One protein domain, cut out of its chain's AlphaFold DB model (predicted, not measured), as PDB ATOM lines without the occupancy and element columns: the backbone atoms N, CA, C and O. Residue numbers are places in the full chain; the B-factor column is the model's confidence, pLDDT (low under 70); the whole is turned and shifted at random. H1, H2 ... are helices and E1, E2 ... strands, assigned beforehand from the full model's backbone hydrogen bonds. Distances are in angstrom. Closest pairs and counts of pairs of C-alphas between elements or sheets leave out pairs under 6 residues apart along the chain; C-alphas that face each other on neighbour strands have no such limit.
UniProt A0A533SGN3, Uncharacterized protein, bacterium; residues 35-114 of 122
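What this domain is: This is residues 35 to 114 of the 122 residues of an uncharacterized protein of bacterium (UniProt A0A533SGN3). Little regular structure: an elongated run of loops, with the hairpin E1-E2 towards one end and the loop about Ser 92 at the other. H1 and H2 pack together, and residues 87 to 114 fold back, 112 to 113 pairing antiparallel with 41 to 42. Printed are 80 residues, 25 in named elements: H1, H2, E1, E2, H3, mixed class. It is only just loose, close to compact (radius of gyration of the C-alphas 14.2 A), spanning 44 by 27 by 21 A.

How they stand to each other: Look first at H1, residues 44 to 50, which touches H2, residues 55 to 58; closest are C-alphas 45 and 55, 4.3 A. Next, E1, residues 60 to 63, and E2, residues 74 to 77, form an antiparallel hairpin at 140 degrees, with N 61 and O 76 2.8 A apart. H3, residues 81 to 86, touches no helix. Every O i to N i+4 pair is within hydrogen-bond range in H1, 1 of 2 in H3; H2 is too short for one, with its 1 O i to N i+3 pair within range.

Where its parts are: Find C-alpha 44 at (199.488, 144.225, 92.371); H1 runs 9.9 A, H2 5.7 A, E1 9.2 A, E2 10.6 A, and H3 9.1 A to C-alpha 86 at (186.392, 147.904, 95.325).

The domain as a whole: C-alphas 70 and 92 are farthest apart, 44.6 A. The printed part has no cut and no long link; residues 91 to 101 are under pLDDT 70.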
ATOM      1  N   TYR A  35     207.126 153.346  81.629       93.25
ATOM      2  CA  TYR A  35     206.996 154.360  82.673       93.25
ATOM      3  C   TYR A  35     205.789 154.137  83.600       93.25
ATOM      4  O   TYR A  35     205.834 154.568  84.746       93.25
ATOM      5  N   GLN A  36     204.741 153.434  83.150       94.38
ATOM      6  CA  GLN A  36     203.544 153.178  83.961       94.38
ATOM      7  C   GLN A  36     203.813 152.219  85.124       94.38
ATOM      8  O   GLN A  36     203.139 152.293  86.144       94.38
ATOM      9  N   VAL A  37     204.828 151.362  85.004       95.50
ATOM     10  CA  VAL A  37     205.273 150.455  86.074       95.50
ATOM     11  C   VAL A  37     206.532 150.967  86.782       95.50
ATOM     12  O   VAL A  37     207.134 150.266  87.581       95.50
ATOM     13  N   SER A  38     206.959 152.205  86.514       94.69
ATOM     14  CA  SER A  38     208.213 152.751  87.042       94.69
ATOM     15  C   SER A  38     208.009 153.480  88.375       94.69
ATOM     16  O   SER A  38     208.319 154.663  88.517       94.69
ATOM     17  N   TYR A  39     207.481 152.762  89.368       94.94
ATOM     18  CA  TYR A  39     207.283 153.267  90.728       94.94
ATOM     19  C   TYR A  39     207.860 152.305  91.764       94.94
ATOM     20  O   TYR A  39     207.867 151.095  91.572       94.94
ATOM     21  N   LYS A  40     208.316 152.841  92.901       94.94
ATOM     22  CA  LYS A  40     208.833 152.040  94.022       94.94
ATOM     23  C   LYS A  40     207.765 151.131  94.633       94.94
ATOM     24  O   LYS A  40     208.070 150.021  95.059       94.94
ATOM     25  N   PHE A  41     206.537 151.627  94.722       94.56
ATOM     26  CA  PHE A  41     205.380 150.894  95.208       94.56
ATOM     27  C   PHE A  41     204.372 150.807  94.066       94.56
ATOM     28  O   PHE A  41     203.906 151.837  93.580       94.56
ATOM     29  N   LEU A  42     204.044 149.586  93.647       95.25
ATOM     30  CA  LEU A  42     203.091 149.302  92.574       95.25
ATOM     31  C   LEU A  42     201.823 148.665  93.135       95.25
ATOM     32  O   LEU A  42     201.880 147.899  94.101       95.25
ATOM     33  N   HIS A  43     200.682 148.930  92.498       94.19
ATOM     34  CA  HIS A  43     199.523 148.058  92.687       94.19
ATOM     35  C   HIS A  43     199.828 146.663  92.129       94.19
ATOM     36  O   HIS A  43     200.556 146.526  91.145       94.19
ATOM     37  N   GLY A  44     199.244 145.626  92.737       93.50
ATOM     38  CA  GLY A  44     199.488 144.225  92.371       93.50
ATOM     39  C   GLY A  44     199.412 143.944  90.861       93.50
ATOM     40  O   GLY A  44     200.360 143.375  90.324       93.50
ATOM     41  N   PRO A  45     198.366 144.401  90.145       95.50
ATOM     42  CA  PRO A  45     198.293 144.254  88.692       95.50
ATOM     43  C   PRO A  45     199.455 144.911  87.932       95.50
ATOM     44  O   PRO A  45     199.911 144.369  86.933       95.50
ATOM     45  N   LEU A  46     199.998 146.035  88.400       95.88
ATOM     46  CA  LEU A  46     201.148 146.668  87.749       95.88
ATOM     47  C   LEU A  46     202.456 145.926  88.019       95.88
ATOM     48  O   LEU A  46     203.278 145.811  87.117       95.88
ATOM     49  N   ALA A  47     202.624 145.361  89.215       95.19
ATOM     50  CA  ALA A  47     203.737 144.453  89.480       95.19
ATOM     51  C   ALA A  47     203.638 143.186  88.609       95.19
ATOM     52  O   ALA A  47     204.638 142.705  88.087       95.19
ATOM     53  N   ALA A  48     202.428 142.661  88.397       94.75
ATOM     54  CA  ALA A  48     202.202 141.541  87.488       94.75
ATOM     55  C   ALA A  48     202.523 141.911  86.026       94.75
ATOM     56  O   ALA A  48     203.157 141.125  85.326       94.75
ATOM     57  N   GLU A  49     202.143 143.112  85.576       95.44
ATOM     58  CA  GLU A  49     202.521 143.641  84.259       95.44
ATOM     59  C   GLU A  49     204.044 143.725  84.097       95.44
ATOM     60  O   GLU A  49     204.572 143.246  83.098       95.44
ATOM     61  N   GLU A  50     204.757 144.270  85.090       94.38
ATOM     62  CA  GLU A  50     206.226 144.353  85.085       94.38
ATOM     63  C   GLU A  50     206.889 142.974  84.941       94.38
ATOM     64  O   GLU A  50     207.914 142.837  84.272       94.38
ATOM     65  N   LEU A  51     206.272 141.938  85.514       93.25
ATOM     66  CA  LEU A  51     206.716 140.547  85.422       93.25
ATOM     67  C   LEU A  51     206.264 139.829  84.138       93.25
ATOM     68  O   LEU A  51     206.525 138.636  83.987       93.25
ATOM     69  N   GLY A  52     205.599 140.521  83.211       91.62
ATOM     70  CA  GLY A  52     205.168 139.942  81.941       91.62
ATOM     71  C   GLY A  52     203.813 139.225  81.988       91.62
ATOM     72  O   GLY A  52     203.452 138.551  81.028       91.62
ATOM     73  N   ALA A  53     203.060 139.334  83.087       90.75
ATOM     74  CA  ALA A  53     201.822 138.580  83.301       90.75
ATOM     75  C   ALA A  53     200.546 139.295  82.808       90.75
ATOM     76  O   ALA A  53     199.447 138.795  83.037       90.75
ATOM     77  N   GLY A  54     200.670 140.446  82.139       91.81
ATOM     78  CA  GLY A  54     199.534 141.136  81.519       91.81
ATOM     79  C   GLY A  54     198.535 141.722  82.523       91.81
ATOM     80  O   GLY A  54     197.328 141.596  82.343       91.81
ATOM     81  N   GLY A  55     198.996 142.333  83.614       94.12
ATOM     82  CA  GLY A  55     198.110 142.865  84.646       94.12
ATOM     83  C   GLY A  55     197.360 144.148  84.267       94.12
ATOM     84  O   GLY A  55     196.329 144.431  84.884       94.12
ATOM     85  N   CYS A  56     197.785 144.886  83.231       94.25
ATOM     86  CA  CYS A  56     197.079 146.084  82.751       94.25
ATOM     87  C   CYS A  56     195.595 145.826  82.455       94.25
ATOM     88  O   CYS A  56     194.753 146.689  82.725       94.25
ATOM     89  N   VAL A  57     195.263 144.626  81.956       93.12
ATOM     90  CA  VAL A  57     193.889 144.307  81.547       93.12
ATOM     91  C   VAL A  57     192.906 144.108  82.697       93.12
ATOM     92  O   VAL A  57     191.703 144.018  82.475       93.12
ATOM     93  N   SER A  58     193.401 144.115  83.936       93.81
ATOM     94  CA  SER A  58     192.557 144.096  85.137       93.81
ATOM     95  C   SER A  58     191.782 145.404  85.324       93.81
ATOM     96  O   SER A  58     190.739 145.413  85.969       93.81
ATOM     97  N   CYS A  59     192.294 146.510  84.768       95.19
ATOM     98  CA  CYS A  59     191.677 147.835  84.868       95.19
ATOM     99  C   CYS A  59     191.365 148.451  83.499       95.19
ATOM    100  O   CYS A  59     190.446 149.266  83.401       95.19
ATOM    101  N   HIS A  60     192.115 148.087  82.456       94.25
ATOM    102  CA  HIS A  60     191.986 148.646  81.113       94.25
ATOM    103  C   HIS A  60     191.619 147.587  80.080       94.25
ATOM    104  O   HIS A  60     192.285 146.572  79.969       94.25
ATOM    105  N   VAL A  61     190.623 147.843  79.242       92.62
ATOM    106  CA  VAL A  61     190.259 146.927  78.156       92.62
ATOM    107  C   VAL A  61     190.703 147.535  76.831       92.62
ATOM    108  O   VAL A  61     190.223 148.617  76.483       92.62
ATOM    109  N   PRO A  62     191.605 146.878  76.077       90.50
ATOM    110  CA  PRO A  62     191.957 147.313  74.733       90.50
ATOM    111  C   PRO A  62     190.714 147.432  73.851       90.50
ATOM    112  O   PRO A  62     189.848 146.556  73.832       90.50
ATOM    113  N   LYS A  63     190.638 148.519  73.091       89.62
ATOM    114  CA  LYS A  63     189.524 148.821  72.199       89.62
ATOM    115  C   LYS A  63     190.065 149.328  70.870       89.62
ATOM    116  O   LYS A  63     191.075 150.011  70.828       89.62
ATOM    117  N   GLY A  64     189.376 149.037  69.772       86.75
ATOM    118  CA  GLY A  64     189.733 149.603  68.470       86.75
ATOM    119  C   GLY A  64     191.099 149.136  67.960       86.75
ATOM    120  O   GLY A  64     191.425 147.953  68.044       86.75
ATOM    121  N   ALA A  65     191.859 150.057  67.363       85.06
ATOM    122  CA  ALA A  65     193.142 149.740  66.747       85.06
ATOM    123  C   ALA A  65     194.244 149.507  67.804       85.06
ATOM    124  O   ALA A  65     194.319 150.259  68.783       85.06
ATOM    125  N   PRO A  66     195.121 148.503  67.605       80.50
ATOM    126  CA  PRO A  66     196.269 148.288  68.478       80.50
ATOM    127  C   PRO A  66     197.258 149.455  68.379       80.50
ATOM    128  O   PRO A  66     197.308 150.164  67.372       80.50
ATOM    129  N   CYS A  67     198.076 149.629  69.418       81.94
ATOM    130  CA  CYS A  67     199.139 150.626  69.393       81.94
ATOM    131  C   CYS A  67     200.161 150.323  68.289       81.94
ATOM    132  O   CYS A  67     200.455 149.172  67.958       81.94
ATOM    133  N   THR A  68     200.732 151.382  67.730       84.19
ATOM    134  CA  THR A  68     201.879 151.313  66.826       84.19
ATOM    135  C   THR A  68     203.037 152.100  67.434       84.19
ATOM    136  O   THR A  68     202.904 152.751  68.467       84.19
ATOM    137  N   LYS A  69     204.203 152.103  66.778       81.69
ATOM    138  CA  LYS A  69     205.311 152.988  67.183       81.69
ATOM    139  C   LYS A  69     204.961 154.480  67.087       81.69
ATOM    140  O   LYS A  69     205.684 155.293  67.652       81.69
ATOM    141  N   LYS A  70     203.935 154.839  66.307       84.69
ATOM    142  CA  LYS A  70     203.543 156.229  66.035       84.69
ATOM    143  C   LYS A  70     202.246 156.622  66.731       84.69
ATOM    144  O   LYS A  70     202.096 157.784  67.085       84.69
ATOM    145  N   ASP A  71     201.356 155.659  66.949       85.50
ATOM    146  CA  ASP A  71     199.992 155.903  67.404       85.50
ATOM    147  C   ASP A  71     199.716 155.132  68.693       85.50
ATOM    148  O   ASP A  71     199.989 153.931  68.792       85.50
ATOM    149  N   ALA A  72     199.149 155.820  69.683       82.25
ATOM    150  CA  ALA A  72     198.680 155.173  70.899       82.25
ATOM    151  C   ALA A  72     197.493 154.253  70.582       82.25
ATOM    152  O   ALA A  72     196.615 154.596  69.789       82.25
ATOM    153  N   GLY A  73     197.465 153.086  71.223       83.25
ATOM    154  CA  GLY A  73     196.299 152.209  71.182       83.25
ATOM    155  C   GLY A  73     195.141 152.829  71.956       83.25
ATOM    156  O   GLY A  73     195.352 153.658  72.844       83.25
ATOM    157  N   ILE A  74     193.918 152.420  71.632       87.75
ATOM    158  CA  ILE A  74     192.733 152.864  72.364       87.75
ATOM    159  C   ILE A  74     192.418 151.830  73.448       87.75
ATOM    160  O   ILE A  74     192.559 150.621  73.256       87.75
ATOM    161  N   PHE A  75     192.004 152.309  74.612       90.38
ATOM    162  CA  PHE A  75     191.508 151.471  75.691       90.38
ATOM    163  C   PHE A  75     190.382 152.179  76.429       90.38
ATOM    164  O   PHE A  75     190.252 153.404  76.397       90.38
ATOM    165  N   GLU A  76     189.588 151.384  77.123       94.25
ATOM    166  CA  GLU A  76     188.540 151.833  78.027       94.25
ATOM    167  C   GLU A  76     188.837 151.303  79.434       94.25
ATOM    168  O   GLU A  76     189.748 150.496  79.626       94.25
ATOM    169  N   TYR A  77     188.107 151.774  80.440       95.06
ATOM    170  CA  TYR A  77     188.140 151.136  81.753       95.06
ATOM    171  C   TYR A  77     187.327 149.841  81.718       95.06
ATOM    172  O   TYR A  77     186.289 149.788  81.061       95.06
ATOM    173  N   ALA A  78     187.787 148.809  82.425       94.88
ATOM    174  CA  ALA A  78     187.070 147.535  82.510       94.88
ATOM    175  C   ALA A  78     185.730 147.657  83.259       94.88
ATOM    176  O   ALA A  78     184.826 146.862  83.021       94.88
ATOM    177  N   ASP A  79     185.596 148.669  84.123       94.25
ATOM    178  CA  ASP A  79     184.372 149.004  84.847       94.25
ATOM    179  C   ASP A  79     184.385 150.491  85.264       94.25
ATOM    180  O   ASP A  79     185.293 151.255  84.914       94.25
ATOM    181  N   LYS A  80     183.390 150.927  86.042       91.44
ATOM    182  CA  LYS A  80     183.393 152.226  86.716       91.44
ATOM    183  C   LYS A  80     184.609 152.343  87.633       91.44
ATOM    184  O   LYS A  80     185.022 151.390  88.286       91.44
ATOM    185  N   LYS A  81     185.150 153.560  87.741       87.38
ATOM    186  CA  LYS A  81     186.391 153.837  88.485       87.38
ATOM    187  C   LYS A  81     186.364 153.324  89.933       87.38
ATOM    188  O   LYS A  81     187.323 152.692  90.352       87.38
ATOM    189  N   SER A  82     185.277 153.564  90.668       86.31
ATOM    190  CA  SER A  82     185.093 153.080  92.048       86.31
ATOM    191  C   SER A  82     185.027 151.555  92.137       86.31
ATOM    192  O   SER A  82     185.528 150.945  93.086       86.31
ATOM    193  N   ASP A  83     184.415 150.931  91.136       89.19
ATOM    194  CA  ASP A  83     184.101 149.505  91.130       89.19
ATOM    195  C   ASP A  83     185.380 148.697  90.862       89.19
ATOM    196  O   ASP A  83     185.641 147.704  91.538       89.19
ATOM    197  N   LEU A  84     186.275 149.221  90.014       91.62
ATOM    198  CA  LEU A  84     187.627 148.682  89.819       91.62
ATOM    199  C   LEU A  84     188.435 148.612  91.124       91.62
ATOM    200  O   LEU A  84     189.126 147.628  91.379       91.62
ATOM    201  N   CYS A  85     188.358 149.649  91.962       87.81
ATOM    202  CA  CYS A  85     189.078 149.680  93.236       87.81
ATOM    203  C   CYS A  85     188.464 148.698  94.243       87.81
ATOM    204  O   CYS A  85     189.178 147.952  94.919       87.81
ATOM    205  N   THR A  86     187.133 148.693  94.332       86.81
ATOM    206  CA  THR A  86     186.392 147.904  95.325       86.81
ATOM    207  C   THR A  86     186.285 146.421  94.991       86.81
ATOM    208  O   THR A  86     186.008 145.630  95.892       86.81
ATOM    209  N   TYR A  87     186.606 146.027  93.754       86.50
ATOM    210  CA  TYR A  87     186.774 144.628  93.362       86.50
ATOM    211  C   TYR A  87     187.765 143.880  94.274       86.50
ATOM    212  O   TYR A  87     187.507 142.746  94.675       86.50
ATOM    213  N   CYS A  88     188.866 144.537  94.658       86.31
ATOM    214  CA  CYS A  88     189.855 143.990  95.595       86.31
ATOM    215  C   CYS A  88     189.784 144.642  96.987       86.31
ATOM    216  O   CYS A  88     189.941 143.960  98.002       86.31
ATOM    217  N   HIS A  89     189.566 145.959  97.057       83.31
ATOM    218  CA  HIS A  89     189.573 146.723  98.306       83.31
ATOM    219  C   HIS A  89     188.154 146.917  98.837       83.31
ATOM    220  O   HIS A  89     187.490 147.914  98.554       83.31
ATOM    221  N   ASN A  90     187.671 145.953  99.619       72.94
ATOM    222  CA  ASN A  90     186.328 146.049 100.173       72.94
ATOM    223  C   ASN A  90     186.209 147.185 101.219       72.94
ATOM    224  O   ASN A  90     187.185 147.588 101.866       72.94
ATOM    225  N   LYS A  91     184.977 147.679 101.416       62.47
ATOM    226  CA  LYS A  91     184.665 148.759 102.371       62.47
ATOM    227  C   LYS A  91     185.002 148.430 103.827       62.47
ATOM    228  O   LYS A  91     185.376 149.322 104.574       62.47
ATOM    229  N   SER A  92     184.922 147.157 104.209       56.84
ATOM    230  CA  SER A  92     185.149 146.687 105.581       56.84
ATOM    231  C   SER A  92     186.620 146.464 105.961       56.84
ATOM    232  O   SER A  92     186.924 146.363 107.146       56.84
ATOM    233  N   THR A  93     187.539 146.374 104.991       56.00
ATOM    234  CA  THR A  93     188.968 146.077 105.219       56.00
ATOM    235  C   THR A  93     189.895 147.250 104.912       56.00
ATOM    236  O   THR A  93     191.105 147.141 105.115       56.00
ATOM    237  N   SER A  94     189.351 148.379 104.458       59.66
ATOM    238  CA  SER A  94     190.135 149.569 104.116       59.66
ATOM    239  C   SER A  94     190.015 150.635 105.205       59.66
ATOM    240  O   SER A  94     188.963 150.826 105.809       59.66
ATOM    241  N   THR A  95     191.106 151.346 105.474       61.56
ATOM    242  CA  THR A  95     191.190 152.330 106.558       61.56
ATOM    243  C   THR A  95     190.253 153.524 106.339       61.56
ATOM    244  O   THR A  95     190.378 154.234 105.346       61.56
ATOM    245  N   THR A  96     189.353 153.754 107.296       57.12
ATOM    246  CA  THR A  96     188.756 155.038 107.734       57.12
ATOM    247  C   THR A  96     188.006 155.942 106.729       57.12
ATOM    248  O   THR A  96     187.382 156.898 107.185       57.12
ATOM    249  N   HIS A  97     188.032 155.726 105.404       63.94
ATOM    250  CA  HIS A  97     187.485 156.702 104.429       63.94
ATOM    251  C   HIS A  97     186.461 156.156 103.413       63.94
ATOM    252  O   HIS A  97     185.763 156.958 102.792       63.94
ATOM    253  N   LEU A  98     186.303 154.833 103.260       58.94
ATOM    254  CA  LEU A  98     185.342 154.262 102.291       58.94
ATOM    255  C   LEU A  98     183.865 154.497 102.650       58.94
ATOM    256  O   LEU A  98     182.992 154.359 101.787       58.94
ATOM    257  N   ASP A  99     183.586 154.897 103.890       60.66
ATOM    258  CA  ASP A  99     182.245 155.301 104.316       60.66
ATOM    259  C   ASP A  99     181.835 156.671 103.747       60.66
ATOM    260  O   ASP A  99     180.649 157.005 103.755       60.66
ATOM    261  N   HIS A 100     182.783 157.469 103.228       57.81
ATOM    262  CA  HIS A 100     182.547 158.879 102.888       57.81
ATOM    263  C   HIS A 100     183.091 159.344 101.529       57.81
ATOM    264  O   HIS A 100     182.840 160.490 101.162       57.81
ATOM    265  N   ASN A 101     183.826 158.514 100.779       66.94
ATOM    266  CA  ASN A 101     184.387 158.926  99.489       66.94
ATOM    267  C   ASN A 101     184.511 157.752  98.499       66.94
ATOM    268  O   ASN A 101     185.141 156.738  98.810       66.94
ATOM    269  N   ASP A 102     183.915 157.897  97.316       77.06
ATOM    270  CA  ASP A 102     184.002 156.980  96.172       77.06
ATOM    271  C   ASP A 102     185.000 157.451  95.091       77.06
ATOM    272  O   ASP A 102     185.345 156.684  94.190       77.06
ATOM    273  N   ASP A 103     185.542 158.667  95.213       85.19
ATOM    274  CA  ASP A 103     186.602 159.202  94.360       85.19
ATOM    275  C   ASP A 103     187.993 158.861  94.915       85.19
ATOM    276  O   ASP A 103     188.733 159.701  95.446       85.19
ATOM    277  N   CYS A 104     188.369 157.589  94.773       85.81
ATOM    278  CA  CYS A 104     189.667 157.073  95.214       85.81
ATOM    279  C   CYS A 104     190.845 157.826  94.568       85.81
ATOM    280  O   CYS A 104     191.879 158.045  95.206       85.81
ATOM    281  N   LEU A 105     190.690 158.246  93.309       88.88
ATOM    282  CA  LEU A 105     191.760 158.840  92.505       88.88
ATOM    283  C   LEU A 105     192.034 160.308  92.848       88.88
ATOM    284  O   LEU A 105     193.083 160.829  92.471       88.88
ATOM    285  N   SER A 106     191.149 160.963  93.606       88.62
ATOM    286  CA  SER A 106     191.407 162.298  94.164       88.62
ATOM    287  C   SER A 106     192.678 162.337  95.021       88.62
ATOM    288  O   SER A 106     193.386 163.347  95.063       88.62
ATOM    289  N   CYS A 107     192.991 161.219  95.681       87.56
ATOM    290  CA  CYS A 107     194.099 161.098  96.619       87.56
ATOM    291  C   CYS A 107     195.086 159.985  96.251       87.56
ATOM    292  O   CYS A 107     196.264 160.143  96.563       87.56
ATOM    293  N   HIS A 108     194.647 158.903  95.595       90.19
ATOM    294  CA  HIS A 108     195.491 157.755  95.259       90.19
ATOM    295  C   HIS A 108     195.888 157.706  93.776       90.19
ATOM    296  O   HIS A 108     195.096 158.017  92.887       90.19
ATOM    297  N   SER A 109     197.109 157.246  93.516       93.25
ATOM    298  CA  SER A 109     197.662 156.987  92.193       93.25
ATOM    299  C   SER A 109     197.358 155.541  91.805       93.25
ATOM    300  O   SER A 109     197.782 154.622  92.510       93.25
ATOM    301  N   PRO A 110     196.660 155.295  90.684       93.56
ATOM    302  CA  PRO A 110     196.251 153.948  90.292       93.56
ATOM    303  C   PRO A 110     197.432 153.091  89.825       93.56
ATOM    304  O   PRO A 110     197.350 151.867  89.855       93.56
ATOM    305  N   HIS A 111     198.540 153.711  89.421       94.75
ATOM    306  CA  HIS A 111     199.708 152.992  88.919       94.75
ATOM    307  C   HIS A 111     200.727 152.708  90.025       94.75
ATOM    308  O   HIS A 111     201.209 151.586  90.172       94.75
ATOM    309  N   GLY A 112     200.992 153.689  90.881       94.19
ATOM    310  CA  GLY A 112     201.924 153.508  91.981       94.19
ATOM    311  C   GLY A 112     202.413 154.813  92.585       94.19
ATOM    312  O   GLY A 112     202.035 155.906  92.157       94.19
ATOM    313  N   SER A 113     203.277 154.696  93.589       94.19
ATOM    314  CA  SER A 113     203.918 155.828  94.255       94.19
ATOM    315  C   SER A 113     205.387 155.545  94.539       94.19
ATOM    316  O   SER A 113     205.808 154.408  94.734       94.19
ATOM    317  N   ASN A 114     206.185 156.608  94.587       94.00
ATOM    318  CA  ASN A 114     207.576 156.544  95.038       94.00
ATOM    319  C   ASN A 114     207.729 156.834  96.537       94.00
ATOM    320  O   ASN A 114     208.812 156.643  97.092       94.00
TER     321      ASN A 114